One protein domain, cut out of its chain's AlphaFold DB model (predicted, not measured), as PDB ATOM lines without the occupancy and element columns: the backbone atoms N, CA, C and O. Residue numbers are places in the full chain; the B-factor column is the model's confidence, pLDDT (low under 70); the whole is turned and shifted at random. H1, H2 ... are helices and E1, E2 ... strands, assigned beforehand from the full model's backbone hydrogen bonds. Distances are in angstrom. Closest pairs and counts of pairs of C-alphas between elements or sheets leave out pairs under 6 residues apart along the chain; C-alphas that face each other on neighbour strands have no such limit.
ATOM      1  N   GLU A  26     -28.944 -26.310  34.844       75.19
ATOM      2  CA  GLU A  26     -27.699 -25.563  35.073       75.19
ATOM      3  C   GLU A  26     -26.695 -26.338  35.947       75.19
ATOM      4  O   GLU A  26     -27.117 -27.044  36.865       75.19
ATOM      5  N   PRO A  27     -25.381 -26.254  35.671       75.06
ATOM      6  CA  PRO A  27     -24.359 -26.824  36.544       75.06
ATOM      7  C   PRO A  27     -24.239 -26.018  37.843       75.06
ATOM      8  O   PRO A  27     -24.711 -24.886  37.945       75.06
ATOM      9  N   VAL A  28     -23.575 -26.595  38.839       79.44
ATOM     10  CA  VAL A  28     -23.315 -25.898  40.106       79.44
ATOM     11  C   VAL A  28     -22.113 -24.993  39.959       79.44
ATOM     12  O   VAL A  28     -21.123 -25.369  39.333       79.44
ATOM     13  N   ALA A  29     -22.206 -23.805  40.553       86.50
ATOM     14  CA  ALA A  29     -21.118 -22.842  40.550       86.50
ATOM     15  C   ALA A  29     -19.834 -23.467  41.145       86.50
ATOM     16  O   ALA A  29     -19.911 -24.143  42.179       86.50
ATOM     17  N   PRO A  30     -18.656 -23.262  40.527       88.69
ATOM     18  CA  PRO A  30     -17.387 -23.808  41.014       88.69
ATOM     19  C   PRO A  30     -17.091 -23.491  42.487       88.69
ATOM     20  O   PRO A  30     -16.521 -24.318  43.201       88.69
ATOM     21  N   GLU A  31     -17.513 -22.323  42.961       91.38
ATOM     22  CA  GLU A  31     -17.360 -21.860  44.341       91.38
ATOM     23  C   GLU A  31     -18.136 -22.761  45.308       91.38
ATOM     24  O   GLU A  31     -17.594 -23.208  46.314       91.38
ATOM     25  N   VAL A  32     -19.364 -23.136  44.945       89.81
ATOM     26  CA  VAL A  32     -20.198 -24.048  45.740       89.81
ATOM     27  C   VAL A  32     -19.582 -25.451  45.776       89.81
ATOM     28  O   VAL A  32     -19.549 -26.086  46.830       89.81
ATOM     29  N   LEU A  33     -19.034 -25.937  44.654       89.81
ATOM     30  CA  LEU A  33     -18.315 -27.222  44.620       89.81
ATOM     31  C   LEU A  33     -17.088 -27.208  45.544       89.81
ATOM     32  O   LEU A  33     -16.811 -28.197  46.231       89.81
ATOM     33  N   LYS A  34     -16.367 -26.083  45.590       92.81
ATOM     34  CA  LYS A  34     -15.226 -25.886  46.489       92.81
ATOM     35  C   LYS A  34     -15.659 -25.896  47.954       92.81
ATOM     36  O   LYS A  34     -15.009 -26.568  48.756       92.81
ATOM     37  N   ASP A  35     -16.755 -25.225  48.293       93.12
ATOM     38  CA  ASP A  35     -17.290 -25.194  49.659       93.12
ATOM     39  C   ASP A  35     -17.719 -26.584  50.132       93.12
ATOM     40  O   ASP A  35     -17.423 -26.982  51.261       93.12
ATOM     41  N   ILE A  36     -18.321 -27.376  49.244       92.38
ATOM     42  CA  ILE A  36     -18.685 -28.772  49.517       92.38
ATOM     43  C   ILE A  36     -17.448 -29.611  49.819       92.38
ATOM     44  O   ILE A  36     -17.402 -30.287  50.848       92.38
ATOM     45  N   MET A  37     -16.417 -29.532  48.974       92.81
ATOM     46  CA  MET A  37     -15.154 -30.244  49.207       92.81
ATOM     47  C   MET A  37     -14.420 -29.759  50.457       92.81
ATOM     48  O   MET A  37     -13.686 -30.519  51.091       92.81
ATOM     49  N   GLN A  38     -14.585 -28.494  50.834       94.50
ATOM     50  CA  GLN A  38     -14.040 -27.992  52.086       94.50
ATOM     51  C   GLN A  38     -14.819 -28.548  53.282       94.50
ATOM     52  O   GLN A  38     -14.201 -28.979  54.258       94.50
ATOM     53  N   LYS A  39     -16.152 -28.620  53.194       94.69
ATOM     54  CA  LYS A  39     -16.999 -29.186  54.247       94.69
ATOM     55  C   LYS A  39     -16.691 -30.661  54.501       94.69
ATOM     56  O   LYS A  39     -16.649 -31.059  55.665       94.69
ATOM     57  N   THR A  40     -16.391 -31.448  53.461       92.81
ATOM     58  CA  THR A  40     -16.060 -32.877  53.623       92.81
ATOM     59  C   THR A  40     -14.835 -33.123  54.504       92.81
ATOM     60  O   THR A  40     -14.751 -34.162  55.150       92.81
ATOM     61  N   LYS A  41     -13.896 -32.169  54.574       91.56
ATOM     62  CA  LYS A  41     -12.688 -32.281  55.413       91.56
ATOM     63  C   LYS A  41     -12.978 -32.158  56.912       91.56
ATOM     64  O   LYS A  41     -12.153 -32.576  57.713       91.56
ATOM     65  N   GLY A  42     -14.112 -31.562  57.282       92.12
ATOM     66  CA  GLY A  42     -14.536 -31.371  58.673       92.12
ATOM     67  C   GLY A  42     -15.633 -32.338  59.120       92.12
ATOM     68  O   GLY A  42     -16.281 -32.086  60.134       92.12
ATOM     69  N   LEU A  43     -15.908 -33.389  58.344       93.25
ATOM     70  CA  LEU A  43     -16.893 -34.401  58.710       93.25
ATOM     71  C   LEU A  43     -16.362 -35.283  59.833       93.25
ATOM     72  O   LEU A  43     -15.209 -35.708  59.813       93.25
ATOM     73  N   THR A  44     -17.232 -35.589  60.790       94.06
ATOM     74  CA  THR A  44     -16.890 -36.506  61.876       94.06
ATOM     75  C   THR A  44     -17.127 -37.935  61.408       94.06
ATOM     76  O   THR A  44     -18.230 -38.268  60.981       94.06
ATOM     77  N   ALA A  45     -16.101 -38.775  61.477       92.31
ATOM     78  CA  ALA A  45     -16.238 -40.213  61.292       92.31
ATOM     79  C   ALA A  45     -16.841 -40.854  62.554       92.31
ATOM     80  O   ALA A  45     -16.548 -40.425  63.668       92.31
ATOM     81  N   LEU A  46     -17.659 -41.892  62.382       92.81
ATOM     82  CA  LEU A  46     -18.099 -42.758  63.475       92.81
ATOM     83  C   LEU A  46     -16.950 -43.651  63.970       92.81
ATOM     84  O   LEU A  46     -16.787 -43.835  65.173       92.81
ATOM     85  N   HIS A  47     -16.144 -44.169  63.042       89.25
ATOM     86  CA  HIS A  47     -14.939 -44.950  63.322       89.25
ATOM     87  C   HIS A  47     -13.722 -44.195  62.772       89.25
ATOM     88  O   HIS A  47     -13.580 -44.058  61.555       89.25
ATOM     89  N   SER A  48     -12.861 -43.676  63.656       84.62
ATOM     90  CA  SER A  48     -11.693 -42.854  63.287       84.62
ATOM     91  C   SER A  48     -10.661 -43.604  62.449       84.62
ATOM     92  O   SER A  48     -10.013 -43.005  61.594       84.62
ATOM     93  N   GLU A  49     -10.543 -44.912  62.670       81.62
ATOM     94  CA  GLU A  49      -9.562 -45.770  62.002       81.62
ATOM     95  C   GLU A  49      -9.916 -46.032  60.527       81.62
ATOM     96  O   GLU A  49      -9.042 -46.301  59.701       81.62
ATOM     97  N   SER A  50     -11.199 -45.929  60.160       76.81
ATOM     98  CA  SER A  50     -11.659 -46.170  58.792       76.81
ATOM     99  C   SER A  50     -11.570 -44.888  57.959       76.81
ATOM    100  O   SER A  50     -12.430 -44.008  58.033       76.81
ATOM    101  N   LYS A  51     -10.549 -44.786  57.105       83.12
ATOM    102  CA  LYS A  51     -10.349 -43.616  56.240       83.12
ATOM    103  C   LYS A  51     -11.361 -43.571  55.087       83.12
ATOM    104  O   LYS A  51     -11.358 -44.446  54.224       83.12
ATOM    105  N   VAL A  52     -12.159 -42.502  55.039       86.00
ATOM    106  CA  VAL A  52     -13.047 -42.163  53.914       86.00
ATOM    107  C   VAL A  52     -12.460 -40.980  53.142       86.00
ATOM    108  O   VAL A  52     -12.109 -39.959  53.731       86.00
ATOM    109  N   VAL A  53     -12.367 -41.098  51.820       87.50
ATOM    110  CA  VAL A  53     -11.952 -40.011  50.921       87.50
ATOM    111  C   VAL A  53     -13.127 -39.614  50.041       87.50
ATOM    112  O   VAL A  53     -13.788 -40.472  49.467       87.50
ATOM    113  N   PHE A  54     -13.375 -38.312  49.907       87.88
ATOM    114  CA  PHE A  54     -14.433 -37.785  49.049       87.88
ATOM    115  C   PHE A  54     -13.868 -37.209  47.749       87.88
ATOM    116  O   PHE A  54     -12.795 -36.601  47.753       87.88
ATOM    117  N   ARG A  55     -14.606 -37.352  46.645       86.94
ATOM    118  CA  ARG A  55     -14.373 -36.632  45.383       86.94
ATOM    119  C   ARG A  55     -15.693 -36.164  44.787       86.94
ATOM    120  O   ARG A  55     -16.727 -36.791  44.997       86.94
ATOM    121  N   ILE A  56     -15.642 -35.094  44.001       86.94
ATOM    122  CA  ILE A  56     -16.756 -34.699  43.140       86.94
ATOM    123  C   ILE A  56     -16.480 -35.219  41.733       86.94
ATOM    124  O   ILE A  56     -15.448 -34.892  41.157       86.94
ATOM    125  N   LEU A  57     -17.411 -36.002  41.195       83.44
ATOM    126  CA  LEU A  57     -17.419 -36.437  39.800       83.44
ATOM    127  C   LEU A  57     -18.542 -35.728  39.035       83.44
ATOM    128  O   LEU A  57     -19.605 -35.429  39.579       83.44
ATOM    129  N   SER A  58     -18.327 -35.471  37.758       81.62
ATOM    130  CA  SER A  58     -19.334 -35.033  36.797       81.62
ATOM    131  C   SER A  58     -20.148 -36.216  36.265       81.62
ATOM    132  O   SER A  58     -19.730 -37.376  36.326       81.62
ATOM    133  N   GLY A  59     -21.305 -35.930  35.663       77.75
ATOM    134  CA  GLY A  59     -22.145 -36.952  35.027       77.75
ATOM    135  C   GLY A  59     -21.429 -37.787  33.950       77.75
ATOM    136  O   GLY A  59     -21.814 -38.928  33.698       77.75
ATOM    137  N   ASN A  60     -20.360 -37.261  33.343       80.75
ATOM    138  CA  ASN A  60     -19.578 -37.969  32.329       80.75
ATOM    139  C   ASN A  60     -18.568 -38.963  32.918       80.75
ATOM    140  O   ASN A  60     -18.065 -39.803  32.172       80.75
ATOM    141  N   GLU A  61     -18.295 -38.907  34.219       81.75
ATOM    142  CA  GLU A  61     -17.294 -39.726  34.920       81.75
ATOM    143  C   GLU A  61     -17.938 -40.891  35.688       81.75
ATOM    144  O   GLU A  61     -17.253 -41.735  36.263       81.75
ATOM    145  N   VAL A  62     -19.270 -40.990  35.648       78.00
ATOM    146  CA  VAL A  62     -20.050 -42.077  36.248       78.00
ATOM    147  C   VAL A  62     -20.739 -42.922  35.178       78.00
ATOM    148  O   VAL A  62     -21.082 -42.441  34.095       78.00
ATOM    149  N   LYS A  63     -20.942 -44.214  35.443       76.12
ATOM    150  CA  LYS A  63     -21.639 -45.106  34.507       76.12
ATOM    151  C   LYS A  63     -23.085 -44.637  34.309       76.12
ATOM    152  O   LYS A  63     -23.829 -44.417  35.268       76.12
ATOM    153  N   ALA A  64     -23.477 -44.496  33.045       61.75
ATOM    154  CA  ALA A  64     -24.766 -43.952  32.639       61.75
ATOM    155  C   ALA A  64     -25.910 -44.918  32.987       61.75
ATOM    156  O   ALA A  64     -26.199 -45.849  32.243       61.75
ATOM    157  N   THR A  65     -26.575 -44.696  34.122       55.69
ATOM    158  CA  THR A  65     -27.813 -45.417  34.490       55.69
ATOM    159  C   THR A  65     -29.070 -44.551  34.365       55.69
ATOM    160  O   THR A  65     -30.176 -45.066  34.440       55.69
ATOM    161  N   VAL A  66     -28.932 -43.240  34.142       50.44
ATOM    162  CA  VAL A  66     -29.983 -42.301  33.694       50.44
ATOM    163  C   VAL A  66     -29.317 -41.331  32.714       50.44
ATOM    164  O   VAL A  66     -28.091 -41.222  32.730       50.44
ATOM    165  N   LYS A  67     -30.095 -40.609  31.892       49.53
ATOM    166  CA  LYS A  67     -29.681 -39.344  31.255       49.53
ATOM    167  C   LYS A  67     -29.205 -38.348  32.333       49.53
ATOM    168  O   LYS A  67     -29.909 -37.398  32.662       49.53
ATOM    169  N   ALA A  68     -28.054 -38.601  32.947       51.91
ATOM    170  CA  ALA A  68     -27.302 -37.620  33.695       51.91
ATOM    171  C   ALA A  68     -26.835 -36.638  32.631       51.91
ATOM    172  O   ALA A  68     -25.848 -36.854  31.933       51.91
ATOM    173  N   THR A  69     -27.654 -35.617  32.400       52.78
ATOM    174  CA  THR A  69     -27.230 -34.458  31.633       52.78
ATOM    175  C   THR A  69     -25.938 -33.952  32.277       52.78
ATOM    176  O   THR A  69     -25.775 -34.069  33.494       52.78
ATOM    177  N   GLY A  70     -25.002 -33.422  31.486       55.94
ATOM    178  CA  GLY A  70     -23.662 -33.013  31.948       55.94
ATOM    179  C   GLY A  70     -23.631 -31.938  33.048       55.94
ATOM    180  O   GLY A  70     -22.569 -31.434  33.375       55.94
ATOM    181  N   THR A  71     -24.783 -31.584  33.618       65.31
ATOM    182  CA  THR A  71     -24.974 -30.603  34.686       65.31
ATOM    183  C   THR A  71     -25.257 -31.235  36.046       65.31
ATOM    184  O   THR A  71     -25.692 -30.561  36.973       65.31
ATOM    185  N   VAL A  72     -25.056 -32.548  36.171       73.69
ATOM    186  CA  VAL A  72     -25.112 -33.272  37.442       73.69
ATOM    187  C   VAL A  72     -23.704 -33.472  37.997       73.69
ATOM    188  O   VAL A  72     -22.819 -33.955  37.291       73.69
ATOM    189  N   HIS A  73     -23.545 -33.180  39.288       81.38
ATOM    190  CA  HIS A  73     -22.364 -33.520  40.077       81.38
ATOM    191  C   HIS A  73     -22.673 -34.668  41.047       81.38
ATOM    192  O   HIS A  73     -23.819 -34.857  41.448       81.38
ATOM    193  N   HIS A  74     -21.648 -35.440  41.401       81.44
ATOM    194  CA  HIS A  74     -21.714 -36.631  42.239       81.44
ATOM    195  C   HIS A  74     -20.680 -36.530  43.361       81.44
ATOM    196  O   HIS A  74     -19.492 -36.478  43.070       81.44
ATOM    197  N   LEU A  75     -21.106 -36.550  44.627       86.06
ATOM    198  CA  LEU A  75     -20.198 -36.625  45.776       86.06
ATOM    199  C   LEU A  75     -19.876 -38.090  46.104       86.06
ATOM    200  O   LEU A  75     -20.620 -38.781  46.792       86.06
ATOM    201  N   VAL A  76     -18.760 -38.588  45.600       84.19
ATOM    202  CA  VAL A  76     -18.366 -39.989  45.758       84.19
ATOM    203  C   VAL A  76     -17.503 -40.163  46.997       84.19
ATOM    204  O   VAL A  76     -16.572 -39.390  47.208       84.19
ATOM    205  N   ALA A  77     -17.800 -41.191  47.788       85.38
ATOM    206  CA  ALA A  77     -16.994 -41.618  48.921       85.38
ATOM    207  C   ALA A  77     -16.226 -42.898  48.568       85.38
ATOM    208  O   ALA A  77     -16.787 -43.837  48.004       85.38
ATOM    209  N   TYR A  78     -14.948 -42.928  48.923       82.44
ATOM    210  CA  TYR A  78     -14.024 -44.034  48.707       82.44
ATOM    211  C   TYR A  78     -13.462 -44.490  50.053       82.44
ATOM    212  O   TYR A  78     -13.208 -43.666  50.930       82.44
ATOM    213  N   GLY A  79     -13.212 -45.787  50.202       80.31
ATOM    214  CA  GLY A  79     -12.566 -46.353  51.384       80.31
ATOM    215  C   GLY A  79     -12.465 -47.871  51.290       80.31
ATOM    216  O   GLY A  79     -13.113 -48.474  50.438       80.31
ATOM    217  N   THR A  80     -11.652 -48.487  52.147       80.69
ATOM    218  CA  THR A  80     -11.389 -49.937  52.129       80.69
ATOM    219  C   THR A  80     -12.658 -50.744  52.381       80.69
ATOM    220  O   THR A  80     -13.419 -50.443  53.294       80.69
ATOM    221  N   LYS A  81     -12.898 -51.787  51.579       77.50
ATOM    222  CA  LYS A  81     -14.173 -52.505  51.556       77.50
ATOM    223  C   LYS A  81     -14.318 -53.404  52.784       77.50
ATOM    224  O   LYS A  81     -13.857 -54.540  52.791       77.50
ATOM    225  N   ASN A  82     -15.026 -52.917  53.790       80.19
ATOM    226  CA  ASN A  82     -15.423 -53.676  54.971       80.19
ATOM    227  C   ASN A  82     -16.779 -53.162  55.490       80.19
ATOM    228  O   ASN A  82     -17.356 -52.241  54.923       80.19
ATOM    229  N   LEU A  83     -17.343 -53.775  56.531       83.94
ATOM    230  CA  LEU A  83     -18.632 -53.318  57.066       83.94
ATOM    231  C   LEU A  83     -18.535 -51.907  57.671       83.94
ATOM    232  O   LEU A  83     -19.428 -51.083  57.473       83.94
ATOM    233  N   GLU A  84     -17.435 -51.625  58.367       85.38
ATOM    234  CA  GLU A  84     -17.196 -50.351  59.044       85.38
ATOM    235  C   GLU A  84     -17.208 -49.174  58.068       85.38
ATOM    236  O   GLU A  84     -17.823 -48.152  58.365       85.38
ATOM    237  N   ILE A  85     -16.631 -49.317  56.868       84.44
ATOM    238  CA  ILE A  85     -16.591 -48.236  55.882       84.44
ATOM    239  C   ILE A  85     -17.986 -47.844  55.412       84.44
ATOM    240  O   ILE A  85     -18.220 -46.664  55.147       84.44
ATOM    241  N   PHE A  86     -18.922 -48.794  55.325       83.31
ATOM    242  CA  PHE A  86     -20.292 -48.498  54.911       83.31
ATOM    243  C   PHE A  86     -21.009 -47.674  55.969       83.31
ATOM    244  O   PHE A  86     -21.624 -46.660  55.638       83.31
ATOM    245  N   VAL A  87     -20.874 -48.069  57.235       89.00
ATOM    246  CA  VAL A  87     -21.450 -47.330  58.363       89.00
ATOM    247  C   VAL A  87     -20.810 -45.946  58.471       89.00
ATOM    248  O   VAL A  87     -21.523 -44.946  58.569       89.00
ATOM    249  N   ASN A  88     -19.482 -45.866  58.369       90.44
ATOM    250  CA  ASN A  88     -18.743 -44.613  58.469       90.44
ATOM    251  C   ASN A  88     -19.127 -43.642  57.344       90.44
ATOM    252  O   ASN A  88     -19.460 -42.484  57.588       90.44
ATOM    253  N   THR A  89     -19.170 -44.143  56.109       87.75
ATOM    254  CA  THR A  89     -19.566 -43.367  54.929       87.75
ATOM    255  C   THR A  89     -21.004 -42.873  55.041       87.75
ATOM    256  O   THR A  89     -21.261 -41.696  54.795       87.75
ATOM    257  N   ALA A  90     -21.947 -43.733  55.442       88.56
ATOM    258  CA  ALA A  90     -23.345 -43.342  55.612       88.56
ATOM    259  C   ALA A  90     -23.507 -42.267  56.701       88.56
ATOM    260  O   ALA A  90     -24.213 -41.281  56.492       88.56
ATOM    261  N   PHE A  91     -22.805 -42.412  57.826       92.44
ATOM    262  CA  PHE A  91     -22.807 -41.433  58.912       92.44
ATOM    263  C   PHE A  91     -22.271 -40.064  58.467       92.44
ATOM    264  O   PHE A  91     -22.889 -39.026  58.718       92.44
ATOM    265  N   MET A  92     -21.144 -40.052  57.754       92.56
ATOM    266  CA  MET A  92     -20.535 -38.826  57.232       92.56
ATOM    267  C   MET A  92     -21.397 -38.171  56.147       92.56
ATOM    268  O   MET A  92     -21.531 -36.948  56.099       92.56
ATOM    269  N   LEU A  93     -22.033 -38.963  55.287       90.06
ATOM    270  CA  LEU A  93     -22.905 -38.434  54.245       90.06
ATOM    271  C   LEU A  93     -24.240 -37.928  54.779       90.06
ATOM    272  O   LEU A  93     -24.790 -37.001  54.194       90.06
ATOM    273  N   GLN A  94     -24.742 -38.456  55.895       90.44
ATOM    274  CA  GLN A  94     -25.915 -37.884  56.557       90.44
ATOM    275  C   GLN A  94     -25.624 -36.466  57.071       90.44
ATOM    276  O   GLN A  94     -26.457 -35.573  56.925       90.44
ATOM    277  N   GLN A  95     -24.421 -36.229  57.610       92.50
ATOM    278  CA  GLN A  95     -23.976 -34.881  57.982       92.50
ATOM    279  C   GLN A  95     -23.920 -33.952  56.760       92.50
ATOM    280  O   GLN A  95     -24.346 -32.799  56.844       92.50
ATOM    281  N   MET A  96     -23.438 -34.452  55.615       91.50
ATOM    282  CA  MET A  96     -23.465 -33.692  54.363       91.50
ATOM    283  C   MET A  96     -24.888 -33.411  53.886       91.50
ATOM    284  O   MET A  96     -25.158 -32.280  53.499       91.50
ATOM    285  N   ASP A  97     -25.800 -34.384  53.935       88.81
ATOM    286  CA  ASP A  97     -27.189 -34.228  53.476       88.81
ATOM    287  C   ASP A  97     -27.908 -33.103  54.234       88.81
ATOM    288  O   ASP A  97     -28.567 -32.254  53.634       88.81
ATOM    289  N   LEU A  98     -27.713 -33.048  55.555       89.56
ATOM    290  CA  LEU A  98     -28.242 -31.977  56.401       89.56
ATOM    291  C   LEU A  98     -27.597 -30.625  56.087       89.56
ATOM    292  O   LEU A  98     -28.304 -29.625  55.963       89.56
ATOM    293  N   TRP A  99     -26.271 -30.585  55.927       91.12
ATOM    294  CA  TRP A  99     -25.566 -29.346  55.596       91.12
ATOM    295  C   TRP A  99     -26.013 -28.786  54.240       91.12
ATOM    296  O   TRP A  99     -26.323 -27.603  54.146       91.12
ATOM    297  N   LEU A 100     -26.124 -29.635  53.219       88.38
ATOM    298  CA  LEU A 100     -26.596 -29.259  51.884       88.38
ATOM    299  C   LEU A 100     -28.012 -28.690  51.939       88.38
ATOM    300  O   LEU A 100     -28.251 -27.599  51.424       88.38
ATOM    301  N   SER A 101     -28.919 -29.378  52.637       86.31
ATOM    302  CA  SER A 101     -30.286 -28.898  52.837       86.31
ATOM    303  C   SER A 101     -30.315 -27.534  53.533       86.31
ATOM    304  O   SER A 101     -31.095 -26.672  53.138       86.31
ATOM    305  N   ALA A 102     -29.459 -27.311  54.533       86.25
ATOM    306  CA  ALA A 102     -29.359 -26.028  55.232       86.25
ATOM    307  C   ALA A 102     -28.794 -24.900  54.351       86.25
ATOM    308  O   ALA A 102     -29.098 -23.735  54.587       86.25
ATOM    309  N   GLN A 103     -28.000 -25.229  53.327       86.00
ATOM    310  CA  GLN A 103     -27.541 -24.277  52.307       86.00
ATOM    311  C   GLN A 103     -28.563 -24.068  51.174       86.00
ATOM    312  O   GLN A 103     -28.265 -23.386  50.197       86.00
ATOM    313  N   GLY A 104     -29.754 -24.674  51.259       83.25
ATOM    314  CA  GLY A 104     -30.752 -24.631  50.187       83.25
ATOM    315  C   GLY A 104     -30.381 -25.478  48.965       83.25
ATOM    316  O   GLY A 104     -30.999 -25.340  47.911       83.25
ATOM    317  N   ILE A 105     -29.391 -26.364  49.089       84.31
ATOM    318  CA  ILE A 105     -28.918 -27.217  48.002       84.31
ATOM    319  C   ILE A 105     -29.675 -28.543  48.045       84.31
ATOM    320  O   ILE A 105     -29.612 -29.295  49.017       84.31
ATOM    321  N   GLY A 106     -30.378 -28.853  46.957       82.25
ATOM    322  CA  GLY A 106     -31.055 -30.135  46.809       82.25
ATOM    323  C   GLY A 106     -30.069 -31.298  46.713       82.25
ATOM    324  O   GLY A 106     -29.055 -31.214  46.029       82.25
ATOM    325  N   SER A 107     -30.392 -32.409  47.366       84.00
ATOM    326  CA  SER A 107     -29.618 -33.647  47.320       84.00
ATOM    327  C   SER A 107     -30.549 -34.847  47.172       84.00
ATOM    328  O   SER A 107     -31.737 -34.797  47.514       84.00
ATOM    329  N   TRP A 108     -30.024 -35.962  46.670       80.94
ATOM    330  CA  TRP A 108     -30.685 -37.242  46.866       80.94
ATOM    331  C   TRP A 108     -29.678 -38.333  47.144       80.94
ATOM    332  O   TRP A 108     -28.498 -38.244  46.827       80.94
ATOM    333  N   TRP A 109     -30.202 -39.428  47.667       78.56
ATOM    334  CA  TRP A 109     -29.446 -40.618  47.979       78.56
ATOM    335  C   TRP A 109     -29.574 -41.619  46.805       78.56
ATOM    336  O   TRP A 109     -30.679 -42.075  46.507       78.56
ATOM    337  N   ARG A 110     -28.481 -41.913  46.074       73.00
ATOM    338  CA  ARG A 110     -28.476 -42.882  44.953       73.00
ATOM    339  C   ARG A 110     -27.107 -43.461  44.650       73.00
ATOM    340  O   ARG A 110     -26.204 -42.696  44.308       73.00
ATOM    341  N   GLY A 111     -27.086 -44.793  44.590       68.44
ATOM    342  CA  GLY A 111     -26.011 -45.608  44.043       68.44
ATOM    343  C   GLY A 111     -25.731 -45.311  42.571       68.44
ATOM    344  O   GLY A 111     -26.618 -45.345  41.717       68.44
ATOM    345  N   ALA A 112     -24.472 -45.053  42.282       69.31
ATOM    346  CA  ALA A 112     -23.880 -45.068  40.955       69.31
ATOM    347  C   ALA A 112     -22.474 -45.683  41.069       69.31
ATOM    348  O   ALA A 112     -21.999 -45.973  42.169       69.31
ATOM    349  N   GLN A 113     -21.824 -45.905  39.933       74.88
ATOM    350  CA  GLN A 113     -20.465 -46.439  39.875       74.88
ATOM    351  C   GLN A 113     -19.596 -45.500  39.040       74.88
ATOM    352  O   GLN A 113     -20.072 -45.049  37.990       74.88
ATOM    353  N   PRO A 114     -18.352 -45.205  39.451       78.38
ATOM    354  CA  PRO A 114     -17.430 -44.469  38.600       78.38
ATOM    355  C   PRO A 114     -17.155 -45.248  37.306       78.38
ATOM    356  O   PRO A 114     -17.273 -46.480  37.256       78.38
ATOM    357  N   LYS A 115     -16.838 -44.535  36.227       81.38
ATOM    358  CA  LYS A 115     -16.330 -45.147  34.995       81.38
ATOM    359  C   LYS A 115     -14.883 -45.628  35.185       81.38
ATOM    360  O   LYS A 115     -14.211 -45.140  36.092       81.38
ATOM    361  N   PRO A 116     -14.394 -46.504  34.286       80.00
ATOM    362  CA  PRO A 116     -12.970 -46.784  34.149       80.00
ATOM    363  C   PRO A 116     -12.110 -45.518  34.135       80.00
ATOM    364  O   PRO A 116     -12.371 -44.611  33.346       80.00
ATOM    365  N   GLY A 117     -11.115 -45.468  35.021       80.56
ATOM    366  CA  GLY A 117     -10.238 -44.321  35.267       80.56
ATOM    367  C   GLY A 117     -10.628 -43.457  36.475       80.56
ATOM    368  O   GLY A 117      -9.843 -42.598  36.869       80.56
ATOM    369  N   PHE A 118     -11.798 -43.683  37.084       79.25
ATOM    370  CA  PHE A 118     -12.331 -42.884  38.202       79.25
ATOM    371  C   PHE A 118     -12.642 -43.719  39.458       79.25
ATOM    372  O   PHE A 118     -13.261 -43.228  40.408       79.25
ATOM    373  N   GLU A 119     -12.239 -44.992  39.487       73.38
ATOM    374  CA  GLU A 119     -12.568 -45.933  40.567       73.38
ATOM    375  C   GLU A 119     -11.702 -45.787  41.823       73.38
ATOM    376  O   GLU A 119     -12.020 -46.381  42.854       73.38
ATOM    377  N   THR A 120     -10.626 -45.006  41.765       70.31
ATOM    378  CA  THR A 120      -9.686 -44.830  42.878       70.31
ATOM    379  C   THR A 120      -9.667 -43.389  43.376       70.31
ATOM    380  O   THR A 120     -10.077 -42.462  42.674       70.31
ATOM    381  N   ALA A 121      -9.188 -43.197  44.607       68.81
ATOM    382  CA  ALA A 121      -8.919 -41.883  45.173       68.81
ATOM    383  C   ALA A 121      -7.537 -41.830  45.832       68.81
ATOM    384  O   ALA A 121      -7.102 -42.803  46.450       68.81
ATOM    385  N   ASP A 122      -6.856 -40.690  45.695       65.31
ATOM    386  CA  ASP A 122      -5.506 -40.499  46.227       65.31
ATOM    387  C   ASP A 122      -5.498 -40.634  47.755       65.31
ATOM    388  O   ASP A 122      -6.385 -40.138  48.454       65.31
ATOM    389  N   GLY A 123      -4.468 -41.294  48.285       54.56
ATOM    390  CA  GLY A 123      -4.283 -41.459  49.726       54.56
ATOM    391  C   GLY A 123      -5.076 -42.605  50.364       54.56
ATOM    392  O   GLY A 123      -5.084 -42.688  51.595       54.56
ATOM    393  N   TYR A 137     -15.172 -50.856  44.846       45.78
ATOM    394  CA  TYR A 137     -15.708 -49.775  45.660       45.78
ATOM    395  C   TYR A 137     -16.946 -49.227  44.952       45.78
ATOM    396  O   TYR A 137     -16.846 -48.525  43.950       45.78
ATOM    397  N   GLU A 138     -18.132 -49.594  45.431       40.28
ATOM    398  CA  GLU A 138     -19.392 -49.141  44.838       40.28
ATOM    399  C   GLU A 138     -20.355 -48.636  45.895       40.28
ATOM    400  O   GLU A 138     -21.284 -49.343  46.252       40.28
ATOM    401  N   TYR A 139     -20.188 -47.389  46.324       40.88
ATOM    402  CA  TYR A 139     -21.341 -46.562  46.675       40.88
ATOM    403  C   TYR A 139     -21.049 -45.127  46.249       40.88
ATOM    404  O   TYR A 139     -20.496 -44.333  47.005       40.88
ATOM    405  N   ILE A 140     -21.427 -44.760  45.023       42.25
ATOM    406  CA  ILE A 140     -21.643 -43.340  44.753       42.25
ATOM    407  C   ILE A 140     -22.874 -42.930  45.548       42.25
ATOM    408  O   ILE A 140     -23.923 -43.554  45.419       42.25
ATOM    409  N   TRP A 141     -22.754 -41.857  46.316       41.69
ATOM    410  CA  TRP A 141     -23.896 -41.080  46.756       41.69
ATOM    411  C   TRP A 141     -23.943 -39.829  45.905       41.69
ATOM    412  O   TRP A 141     -23.192 -38.879  46.075       41.69
ATOM    413  N   THR A 142     -24.817 -39.831  44.909       44.62
ATOM    414  CA  THR A 142     -24.922 -38.648  44.062       44.62
ATOM    415  C   THR A 142     -25.735 -37.591  44.776       44.62
ATOM    416  O   THR A 142     -26.952 -37.539  44.621       44.62
ATOM    417  N   VAL A 143     -25.076 -36.701  45.504       48.31
ATOM    418  CA  VAL A 143     -25.682 -35.404  45.768       48.31
ATOM    419  C   VAL A 143     -25.709 -34.650  44.443       48.31
ATOM    420  O   VAL A 143     -24.706 -34.090  44.018       48.31
ATOM    421  N   HIS A 144     -26.865 -34.660  43.792       51.59
ATOM    422  CA  HIS A 144     -27.148 -33.809  42.645       51.59
ATOM    423  C   HIS A 144     -27.300 -32.367  43.127       51.59
ATOM    424  O   HIS A 144     -28.399 -31.900  43.396       51.59
ATOM    425  N   LEU A 145     -26.183 -31.674  43.235       50.84
ATOM    426  CA  LEU A 145     -26.141 -30.254  43.541       50.84
ATOM    427  C   LEU A 145     -26.776 -29.501  42.364       50.84
ATOM    428  O   LEU A 145     -26.357 -29.769  41.241       50.84
ATOM    429  N   LYS A 146     -27.754 -28.611  42.595       49.09
ATOM    430  CA  LYS A 146     -28.240 -27.570  41.656       49.09
ATOM    431  C   LYS A 146     -28.865 -26.400  42.442       49.09
ATOM    432  O   LYS A 146     -29.380 -26.663  43.531       49.09
TER     433      LYS A 146
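Overview. This is residues 26 to 123 and 137 to 146 of the 147 residues of the protein "TM1586_NiRdase domain-containing protein" of Clostridium sp. ASBs410 (UniProt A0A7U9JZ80). Long loops surround a two-stranded antiparallel hairpin, E1 and E2, with helix H1 near E1 and the longer helix H2 near E2. There is little regular structure: 43 of 108 printed residues are in named elements, in the order H1, E1, E2, H2, class mixed. The whole is compact, radius of gyration of the C-alphas 13.1 A, spanning 38 by 33 by 22 A.

Along the chain. E1 is residues 53 to 58, 16.7 A; E2 is 73 to 78, 16.0 A. H1, residues 30 to 40, starts at C-alpha (-17.387, -23.808, 41.014). H2, residues 83 to 102, 29.4 A, ends at C-alpha (-29.359, -26.028, 55.232).

Arrangement. E1 and E2 are antiparallel at 152 degrees; N 55 and O 76, 2.9 A, are within hydrogen-bond range. Residues 75 to 76 also pair with 140 to 141, antiparallel. Closest C-alphas: Thr 40 and Phe 54 for H1 and E1, 6.9 A; Ala 77 and Thr 89 for E2 and H2, 6.8 A. H1 and H2 are close but not clearly touching, at a steep tilt of 46 degrees, opposite ways. In H1 and H2 every O i to N i+4 pair is within hydrogen-bond range.

Size, cuts and confidence. Residues 124 to 136 are cut out, a C-alpha gap of 14.7 A. The links H1 to E1 and E1 to E2 are long. Confidence is under 70 at 64 to 71, 111 to 112, 121 to 123 and 137 to 146.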